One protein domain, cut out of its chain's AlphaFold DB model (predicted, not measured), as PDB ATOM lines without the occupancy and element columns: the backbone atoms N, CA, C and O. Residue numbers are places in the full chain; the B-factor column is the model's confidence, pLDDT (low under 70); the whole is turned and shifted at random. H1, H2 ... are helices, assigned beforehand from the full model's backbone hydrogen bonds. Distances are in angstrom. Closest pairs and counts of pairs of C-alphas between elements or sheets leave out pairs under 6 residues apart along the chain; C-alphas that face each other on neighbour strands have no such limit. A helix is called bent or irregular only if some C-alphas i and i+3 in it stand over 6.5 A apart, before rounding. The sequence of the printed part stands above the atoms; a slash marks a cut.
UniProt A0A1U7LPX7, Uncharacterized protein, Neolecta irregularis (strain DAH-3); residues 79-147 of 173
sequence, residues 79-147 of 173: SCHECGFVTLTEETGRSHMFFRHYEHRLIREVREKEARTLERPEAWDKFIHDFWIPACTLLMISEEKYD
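AT A GLANCE: This is residues 79 to 147 of the 173 residues of an uncharacterized protein of Neolecta irregularis (strain DAH-3) (UniProt A0A1U7LPX7). The domain is a long, slim helical hairpin: a leading stretch without a named element, residues 79 to 89, goes into the long helix H1, and the shorter helix H2 folds back beside it after a sharp turn. H1 makes most of the rod's length, residues 118 to 123 stick out at the turn, and residues 141 to 147 form a tail after H2. The printed part has 69 residues, with two named helices in the order H1, H2 and no named strand; its class is all helix, with 49 residues in the helices. It is loose, with a radius of gyration of the C-alphas of 15.1 A, and spans 50 by 19 by 17 A.

HOW THE PARTS SIT: H1, residues 90 to 118, and H2, residues 121 to 140, form a helical hairpin. They touch, with 11 pairs of C-alphas within 8 A; the closest C-alphas, those of Thr 117 and Ala 123, are 6.1 A apart. Their lines stand at a shallow tilt of 13 degrees, and they run opposite ways. Their centres are 14.8 A apart. H2 has a kink of 44 degrees near residue 128. In H1 every O i to N i+4 pair is within hydrogen-bond range; in H2, 12 of 16 are.

IN THESE COORDINATES: The printed part begins at Ser 79, with its C-alpha at (25.819, 44.047, -20.479). H1 begins with C-alpha 90 at (31.437, 46.736, -12.884) and measures 42.0 A from first to last C-alpha. H2 measures 26.5 A and ends with C-alpha 140 at (42.607, 32.270, -28.381). H2 is irregular: C-alphas 122 and 125 are 7.4 A apart, and its line is a rough one.

THE WHOLE: The two C-alphas farthest apart, those of Leu 88 and Glu 122, are 49.5 A apart. The printed part has no cut, and the link from H1 to H2 is tight, with 2 residues between them. Residues 118 to 123, of which 121 to 123 belong to H2, stand free. The mean pLDDT of the printed part is 73.6; residue 121, residue 136 and residues 138 to 147 are under 70.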
ATOM      1  N   SER A  79      25.967  44.842 -19.263       83.25
ATOM      2  CA  SER A  79      25.819  44.047 -20.479       83.25
ATOM      3  C   SER A  79      26.600  44.645 -21.644       83.25
ATOM      4  O   SER A  79      26.618  45.860 -21.851       83.25
ATOM      5  N   CYS A  80      27.254  43.780 -22.416       80.75
ATOM      6  CA  CYS A  80      27.852  44.120 -23.696       80.75
ATOM      7  C   CYS A  80      26.840  43.845 -24.807       80.75
ATOM      8  O   CYS A  80      26.449  42.702 -25.034       80.75
ATOM      9  N   HIS A  81      26.428  44.888 -25.528       82.56
ATOM     10  CA  HIS A  81      25.454  44.750 -26.613       82.56
ATOM     11  C   HIS A  81      25.986  43.929 -27.800       82.56
ATOM     12  O   HIS A  81      25.208  43.294 -28.503       82.56
ATOM     13  N   GLU A  82      27.302  43.930 -28.026       72.19
ATOM     14  CA  GLU A  82      27.904  43.309 -29.210       72.19
ATOM     15  C   GLU A  82      27.997  41.783 -29.127       72.19
ATOM     16  O   GLU A  82      27.800  41.113 -30.138       72.19
ATOM     17  N   CYS A  83      28.305  41.230 -27.950       77.50
ATOM     18  CA  CYS A  83      28.436  39.780 -27.753       77.50
ATOM     19  C   CYS A  83      27.402  39.194 -26.782       77.50
ATOM     20  O   CYS A  83      27.343  37.981 -26.608       77.50
ATOM     21  N   GLY A  84      26.572  40.028 -26.148       77.50
ATOM     22  CA  GLY A  84      25.582  39.576 -25.172       77.50
ATOM     23  C   GLY A  84      26.177  39.156 -23.825       77.50
ATOM     24  O   GLY A  84      25.464  38.558 -23.023       77.50
ATOM     25  N   PHE A  85      27.453  39.459 -23.557       77.44
ATOM     26  CA  PHE A  85      28.081  39.221 -22.255       77.44
ATOM     27  C   PHE A  85      27.349  39.999 -21.158       77.44
ATOM     28  O   PHE A  85      27.132  41.202 -21.308       77.44
ATOM     29  N   VAL A  86      26.990  39.331 -20.059       80.75
ATOM     30  CA  VAL A  86      26.329  39.940 -18.897       80.75
ATOM     31  C   VAL A  86      27.119  39.614 -17.638       80.75
ATOM     32  O   VAL A  86      27.491  38.465 -17.410       80.75
ATOM     33  N   THR A  87      27.352  40.620 -16.802       82.88
ATOM     34  CA  THR A  87      27.971  40.462 -15.486       82.88
ATOM     35  C   THR A  87      27.301  41.361 -14.452       82.88
ATOM     36  O   THR A  87      26.777  42.427 -14.773       82.88
ATOM     37  N   LEU A  88      27.344  40.940 -13.190       83.81
ATOM     38  CA  LEU A  88      26.846  41.712 -12.048       83.81
ATOM     39  C   LEU A  88      27.891  42.706 -11.512       83.81
ATOM     40  O   LEU A  88      27.573  43.558 -10.686       83.81
ATOM     41  N   THR A  89      29.147  42.597 -11.960       83.62
ATOM     42  CA  THR A  89      30.283  43.376 -11.454       83.62
ATOM     43  C   THR A  89      30.776  44.399 -12.478       83.62
ATOM     44  O   THR A  89      31.093  44.080 -13.626       83.62
ATOM     45  N   GLU A  90      30.920  45.651 -12.041       82.62
ATOM     46  CA  GLU A  90      31.437  46.736 -12.884       82.62
ATOM     47  C   GLU A  90      32.873  46.477 -13.367       82.62
ATOM     48  O   GLU A  90      33.194  46.745 -14.523       82.62
ATOM     49  N   GLU A  91      33.738  45.927 -12.511       80.31
ATOM     50  CA  GLU A  91      35.138  45.635 -12.846       80.31
ATOM     51  C   GLU A  91      35.261  44.639 -14.006       80.31
ATOM     52  O   GLU A  91      36.019  44.864 -14.956       80.31
ATOM     53  N   THR A  92      34.464  43.570 -13.972       75.69
ATOM     54  CA  THR A  92      34.419  42.576 -15.045       75.69
ATOM     55  C   THR A  92      33.812  43.178 -16.311       75.69
ATOM     56  O   THR A  92      34.322  42.933 -17.401       75.69
ATOM     57  N   GLY A  93      32.786  44.028 -16.186       79.69
ATOM     58  CA  GLY A  93      32.192  44.734 -17.324       79.69
ATOM     59  C   GLY A  93      33.190  45.669 -18.016       79.69
ATOM     60  O   GLY A  93      33.323  45.652 -19.239       79.69
ATOM     61  N   ARG A  94      33.958  46.444 -17.242       78.19
ATOM     62  CA  ARG A  94      35.015  47.327 -17.763       78.19
ATOM     63  C   ARG A  94      36.144  46.541 -18.424       78.19
ATOM     64  O   ARG A  94      36.560  46.896 -19.525       78.19
ATOM     65  N   SER A  95      36.603  45.471 -17.779       77.06
ATOM     66  CA  SER A  95      37.650  44.595 -18.320       77.06
ATOM     67  C   SER A  95      37.222  43.956 -19.641       77.06
ATOM     68  O   SER A  95      37.987  43.963 -20.603       77.06
ATOM     69  N   HIS A  96      35.973  43.493 -19.722       80.62
ATOM     70  CA  HIS A  96      35.387  42.960 -20.948       80.62
ATOM     71  C   HIS A  96      35.393  43.996 -22.084       80.62
ATOM     72  O   HIS A  96      35.907  43.726 -23.167       80.62
ATOM     73  N   MET A  97      34.885  45.207 -21.836       81.19
ATOM     74  CA  MET A  97      34.841  46.267 -22.855       81.19
ATOM     75  C   MET A  97      36.243  46.689 -23.318       81.19
ATOM     76  O   MET A  97      36.460  46.927 -24.508       81.19
ATOM     77  N   PHE A  98      37.211  46.749 -22.399       78.62
ATOM     78  CA  PHE A  98      38.607  47.029 -22.732       78.62
ATOM     79  C   PHE A  98      39.207  45.938 -23.625       78.62
ATOM     80  O   PHE A  98      39.823  46.248 -24.647       78.62
ATOM     81  N   PHE A  99      38.987  44.667 -23.276       77.38
ATOM     82  CA  PHE A  99      39.459  43.541 -24.074       77.38
ATOM     83  C   PHE A  99      38.854  43.562 -25.481       77.38
ATOM     84  O   PHE A  99      39.585  43.456 -26.459       77.38
ATOM     85  N   ARG A 100      37.543  43.803 -25.603       81.38
ATOM     86  CA  ARG A 100      36.856  43.906 -26.903       81.38
ATOM     87  C   ARG A 100      37.405  45.032 -27.772       81.38
ATOM     88  O   ARG A 100      37.627  44.847 -28.968       81.38
ATOM     89  N   HIS A 101      37.688  46.186 -27.173       78.44
ATOM     90  CA  HIS A 101      38.326  47.284 -27.890       78.44
ATOM     91  C   HIS A 101      39.720  46.895 -28.409       78.44
ATOM     92  O   HIS A 101      40.058  47.171 -29.564       78.44
ATOM     93  N   TYR A 102      40.520  46.235 -27.567       75.00
ATOM     94  CA  TYR A 102      41.838  45.734 -27.949       75.00
ATOM     95  C   TYR A 102      41.748  44.692 -29.072       75.00
ATOM     96  O   TYR A 102      42.483  44.786 -30.053       75.00
ATOM     97  N   GLU A 103      40.805  43.760 -28.977       78.00
ATOM     98  CA  GLU A 103      40.541  42.723 -29.973       78.00
ATOM     99  C   GLU A 103      40.237  43.327 -31.350       78.00
ATOM    100  O   GLU A 103      40.880  42.998 -32.347       78.00
ATOM    101  N   HIS A 104      39.306  44.285 -31.412       78.25
ATOM    102  CA  HIS A 104      38.938  44.958 -32.660       78.25
ATOM    103  C   HIS A 104      40.113  45.715 -33.273       78.25
ATOM    104  O   HIS A 104      40.297  45.711 -34.496       78.25
ATOM    105  N   ARG A 105      40.920  46.368 -32.431       78.50
ATOM    106  CA  ARG A 105      42.137  47.052 -32.865       78.50
ATOM    107  C   ARG A 105      43.152  46.060 -33.428       78.50
ATOM    108  O   ARG A 105      43.667  46.294 -34.518       78.50
ATOM    109  N   LEU A 106      43.398  44.955 -32.730       72.81
ATOM    110  CA  LEU A 106      44.332  43.919 -33.160       72.81
ATOM    111  C   LEU A 106      43.900  43.315 -34.501       72.81
ATOM    112  O   LEU A 106      44.706  43.247 -35.424       72.81
ATOM    113  N   ILE A 107      42.616  42.977 -34.660       76.25
ATOM    114  CA  ILE A 107      42.058  42.476 -35.928       76.25
ATOM    115  C   ILE A 107      42.287  43.479 -37.067       76.25
ATOM    116  O   ILE A 107      42.643  43.085 -38.180       76.25
ATOM    117  N   ARG A 108      42.101  44.781 -36.814       79.94
ATOM    118  CA  ARG A 108      42.360  45.827 -37.814       79.94
ATOM    119  C   ARG A 108      43.839  45.891 -38.193       79.94
ATOM    120  O   ARG A 108      44.151  45.857 -39.379       79.94
ATOM    121  N   GLU A 109      44.735  45.942 -37.210       78.44
ATOM    122  CA  GLU A 109      46.185  46.001 -37.439       78.44
ATOM    123  C   GLU A 109      46.691  44.773 -38.210       78.44
ATOM    124  O   GLU A 109      47.512  44.899 -39.123       78.44
ATOM    125  N   VAL A 110      46.158  43.594 -37.882       76.25
ATOM    126  CA  VAL A 110      46.401  42.336 -38.590       76.25
ATOM    127  C   VAL A 110      45.988  42.428 -40.053       76.25
ATOM    128  O   VAL A 110      46.821  42.164 -40.916       76.25
ATOM    129  N   ARG A 111      44.767  42.881 -40.352       75.75
ATOM    130  CA  ARG A 111      44.297  43.034 -41.739       75.75
ATOM    131  C   ARG A 111      45.110  44.054 -42.532       75.75
ATOM    132  O   ARG A 111      45.428  43.819 -43.694       75.75
ATOM    133  N   GLU A 112      45.466  45.179 -41.920       80.88
ATOM    134  CA  GLU A 112      46.291  46.196 -42.579       80.88
ATOM    135  C   GLU A 112      47.702  45.687 -42.881       80.88
ATOM    136  O   GLU A 112      48.261  45.975 -43.940       80.88
ATOM    137  N   LYS A 113      48.314  44.943 -41.952       76.25
ATOM    138  CA  LYS A 113      49.625  44.335 -42.192       76.25
ATOM    139  C   LYS A 113      49.546  43.197 -43.204       76.25
ATOM    140  O   LYS A 113      50.426  43.129 -44.046       76.25
ATOM    141  N   GLU A 114      48.502  42.375 -43.179       71.75
ATOM    142  CA  GLU A 114      48.264  41.340 -44.190       71.75
ATOM    143  C   GLU A 114      48.170  41.957 -45.593       71.75
ATOM    144  O   GLU A 114      48.875  41.520 -46.499       71.75
ATOM    145  N   ALA A 115      47.398  43.039 -45.755       74.06
ATOM    146  CA  ALA A 115      47.288  43.764 -47.023       74.06
ATOM    147  C   ALA A 115      48.644  44.288 -47.528       74.06
ATOM    148  O   ALA A 115      48.950  44.151 -48.708       74.06
ATOM    149  N   ARG A 116      49.487  44.829 -46.638       74.69
ATOM    150  CA  ARG A 116      50.844  45.289 -46.993       74.69
ATOM    151  C   ARG A 116      51.802  44.137 -47.313       74.69
ATOM    152  O   ARG A 116      52.664  44.286 -48.173       74.69
ATOM    153  N   THR A 117      51.679  43.004 -46.627       72.06
ATOM    154  CA  THR A 117      52.537  41.825 -46.844       72.06
ATOM    155  C   THR A 117      52.148  41.074 -48.121       72.06
ATOM    156  O   THR A 117      53.019  40.532 -48.794       72.06
ATOM    157  N   LEU A 118      50.873  41.109 -48.531       71.25
ATOM    158  CA  LEU A 118      50.427  40.604 -49.837       71.25
ATOM    159  C   LEU A 118      51.169  41.269 -51.012       71.25
ATOM    160  O   LEU A 118      51.384  40.620 -52.032       71.25
ATOM    161  N   GLU A 119      51.603  42.523 -50.862       74.69
ATOM    162  CA  GLU A 119      52.390  43.247 -51.872       74.69
ATOM    163  C   GLU A 119      53.884  42.859 -51.883       74.69
ATOM    164  O   GLU A 119      54.594  43.210 -52.825       74.69
ATOM    165  N   ARG A 120      54.376  42.146 -50.856       73.94
ATOM    166  CA  ARG A 120      55.782  41.720 -50.705       73.94
ATOM    167  C   ARG A 120      55.873  40.275 -50.214       73.94
ATOM    168  O   ARG A 120      56.045  40.041 -49.013       73.94
ATOM    169  N   PRO A 121      55.758  39.297 -51.126       69.25
ATOM    170  CA  PRO A 121      55.638  37.894 -50.765       69.25
ATOM    171  C   PRO A 121      56.810  37.350 -49.929       69.25
ATOM    172  O   PRO A 121      56.632  36.473 -49.090       69.25
ATOM    173  N   GLU A 122      58.008  37.902 -50.107       75.75
ATOM    174  CA  GLU A 122      59.208  37.563 -49.339       75.75
ATOM    175  C   GLU A 122      59.133  37.921 -47.840       75.75
ATOM    176  O   GLU A 122      59.949  37.443 -47.055       75.75
ATOM    177  N   ALA A 123      58.159  38.735 -47.415       75.75
ATOM    178  CA  ALA A 123      57.971  39.137 -46.019       75.75
ATOM    179  C   ALA A 123      56.942  38.278 -45.252       75.75
ATOM    180  O   ALA A 123      56.717  38.526 -44.062       75.75
ATOM    181  N   TRP A 124      56.326  37.275 -45.896       74.50
ATOM    182  CA  TRP A 124      55.264  36.454 -45.295       74.50
ATOM    183  C   TRP A 124      55.711  35.667 -44.071       74.50
ATOM    184  O   TRP A 124      55.042  35.746 -43.043       74.50
ATOM    185  N   ASP A 125      56.844  34.968 -44.139       72.25
ATOM    186  CA  ASP A 125      57.326  34.147 -43.019       72.25
ATOM    187  C   ASP A 125      57.552  34.999 -41.766       72.25
ATOM    188  O   ASP A 125      57.111  34.657 -40.668       72.25
ATOM    189  N   LYS A 126      58.148  36.183 -41.940       76.44
ATOM    190  CA  LYS A 126      58.364  37.135 -40.847       76.44
ATOM    191  C   LYS A 126      57.043  37.668 -40.284       76.44
ATOM    192  O   LYS A 126      56.899  37.787 -39.072       76.44
ATOM    193  N   PHE A 127      56.069  37.984 -41.138       77.12
ATOM    194  CA  PHE A 127      54.740  38.420 -40.699       77.12
ATOM    195  C   PHE A 127      54.015  37.335 -39.891       77.12
ATOM    196  O   PHE A 127      53.412  37.635 -38.859       77.12
ATOM    197  N   ILE A 128      54.107  36.079 -40.332       73.94
ATOM    198  CA  ILE A 128      53.478  34.940 -39.667       73.94
ATOM    199  C   ILE A 128      54.067  34.749 -38.265       73.94
ATOM    200  O   ILE A 128      53.321  34.710 -37.286       73.94
ATOM    201  N   HIS A 129      55.394  34.678 -38.155       74.06
ATOM    202  CA  HIS A 129      56.059  34.371 -36.889       74.06
ATOM    203  C   HIS A 129      56.075  35.541 -35.902       74.06
ATOM    204  O   HIS A 129      55.762  35.348 -34.729       74.06
ATOM    205  N   ASP A 130      56.387  36.753 -36.364       78.69
ATOM    206  CA  ASP A 130      56.593  37.892 -35.462       78.69
ATOM    207  C   ASP A 130      55.282  38.569 -35.052       78.69
ATOM    208  O   ASP A 130      55.253  39.331 -34.086       78.69
ATOM    209  N   PHE A 131      54.208  38.368 -35.821       75.69
ATOM    210  CA  PHE A 131      52.985  39.143 -35.642       75.69
ATOM    211  C   PHE A 131      51.714  38.297 -35.637       75.69
ATOM    212  O   PHE A 131      50.906  38.442 -34.722       75.69
ATOM    213  N   TRP A 132      51.531  37.404 -36.611       73.44
ATOM    214  CA  TRP A 132      50.289  36.638 -36.729       73.44
ATOM    215  C   TRP A 132      50.120  35.603 -35.612       73.44
ATOM    216  O   TRP A 132      49.088  35.592 -34.949       73.44
ATOM    217  N   ILE A 133      51.131  34.761 -35.371       76.06
ATOM    218  CA  ILE A 133      51.076  33.727 -34.326       76.06
ATOM    219  C   ILE A 133      50.840  34.355 -32.940       76.06
ATOM    220  O   ILE A 133      49.878  33.954 -32.285       76.06
ATOM    221  N   PRO A 134      51.604  35.379 -32.500       76.38
ATOM    222  CA  PRO A 134      51.339  36.044 -31.225       76.38
ATOM    223  C   PRO A 134      49.934  36.653 -31.136       76.38
ATOM    224  O   PRO A 134      49.275  36.515 -30.107       76.38
ATOM    225  N   ALA A 135      49.447  37.287 -32.209       71.94
ATOM    226  CA  ALA A 135      48.105  37.863 -32.240       71.94
ATOM    227  C   ALA A 135      47.019  36.784 -32.113       71.94
ATOM    228  O   ALA A 135      46.096  36.940 -31.318       71.94
ATOM    229  N   CYS A 136      47.143  35.667 -32.833       68.19
ATOM    230  CA  CYS A 136      46.225  34.537 -32.708       68.19
ATOM    231  C   CYS A 136      46.259  33.919 -31.308       68.19
ATOM    232  O   CYS A 136      45.200  33.623 -30.766       68.19
ATOM    233  N   THR A 137      47.434  33.773 -30.696       70.19
ATOM    234  CA  THR A 137      47.549  33.274 -29.318       70.19
ATOM    235  C   THR A 137      46.827  34.191 -28.330       70.19
ATOM    236  O   THR A 137      46.073  33.705 -27.495       70.19
ATOM    237  N   LEU A 138      46.978  35.515 -28.457       69.00
ATOM    238  CA  LEU A 138      46.256  36.479 -27.616       69.00
ATOM    239  C   LEU A 138      44.735  36.418 -27.820       69.00
ATOM    240  O   LEU A 138      43.985  36.578 -26.861       69.00
ATOM    241  N   LEU A 139      44.284  36.161 -29.050       65.56
ATOM    242  CA  LEU A 139      42.865  36.009 -29.370       65.56
ATOM    243  C   LEU A 139      42.285  34.682 -28.853       65.56
ATOM    244  O   LEU A 139      41.152  34.672 -28.392       65.56
ATOM    245  N   MET A 140      43.052  33.587 -28.868       63.41
ATOM    246  CA  MET A 140      42.607  32.270 -28.381       63.41
ATOM    247  C   MET A 140      42.586  32.140 -26.853       63.41
ATOM    248  O   MET A 140      41.905  31.264 -26.333       63.41
ATOM    249  N   ILE A 141      43.315  32.994 -26.128       58.56
ATOM    250  CA  ILE A 141      43.232  33.070 -24.657       58.56
ATOM    251  C   ILE A 141      41.888  33.685 -24.212       58.56
ATOM    252  O   ILE A 141      41.471  33.496 -23.071       58.56
ATOM    253  N   SER A 142      41.172  34.373 -25.108       55.50
ATOM    254  CA  SER A 142      39.779  34.757 -24.877       55.50
ATOM    255  C   SER A 142      38.889  33.516 -24.976       55.50
ATOM    256  O   SER A 142      38.849  32.868 -26.017       55.50
ATOM    257  N   GLU A 143      38.170  33.166 -23.908       46.78
ATOM    258  CA  GLU A 143      37.327  31.956 -23.831       46.78
ATOM    259  C   GLU A 143      36.188  31.898 -24.873       46.78
ATOM    260  O   GLU A 143      35.541  30.860 -25.046       46.78
ATOM    261  N   GLU A 144      35.954  32.979 -25.621       48.94
ATOM    262  CA  GLU A 144      35.126  32.945 -26.820       48.94
ATOM    263  C   GLU A 144      35.922  32.307 -27.964       48.94
ATOM    264  O   GLU A 144      36.757  32.943 -28.601       48.94
ATOM    265  N   LYS A 145      35.646  31.020 -28.221       45.09
ATOM    266  CA  LYS A 145      36.140  30.232 -29.362       45.09
ATOM    267  C   LYS A 145      35.872  30.945 -30.690       45.09
ATOM    268  O   LYS A 145      34.916  30.633 -31.401       45.09
ATOM    269  N   TYR A 146      36.726  31.886 -31.057       46.72
ATOM    270  CA  TYR A 146      36.782  32.378 -32.414       46.72
ATOM    271  C   TYR A 146      37.387  31.273 -33.270       46.72
ATOM    272  O   TYR A 146      38.489  30.791 -33.007       46.72
ATOM    273  N   ASP A 147      36.677  30.893 -34.332       47.47
ATOM    274  CA  ASP A 147      37.274  30.196 -35.463       47.47
ATOM    275  C   ASP A 147      38.315  31.135 -36.098       47.47
ATOM    276  O   ASP A 147      38.091  31.728 -37.158       47.47
TER     277      ASP A 147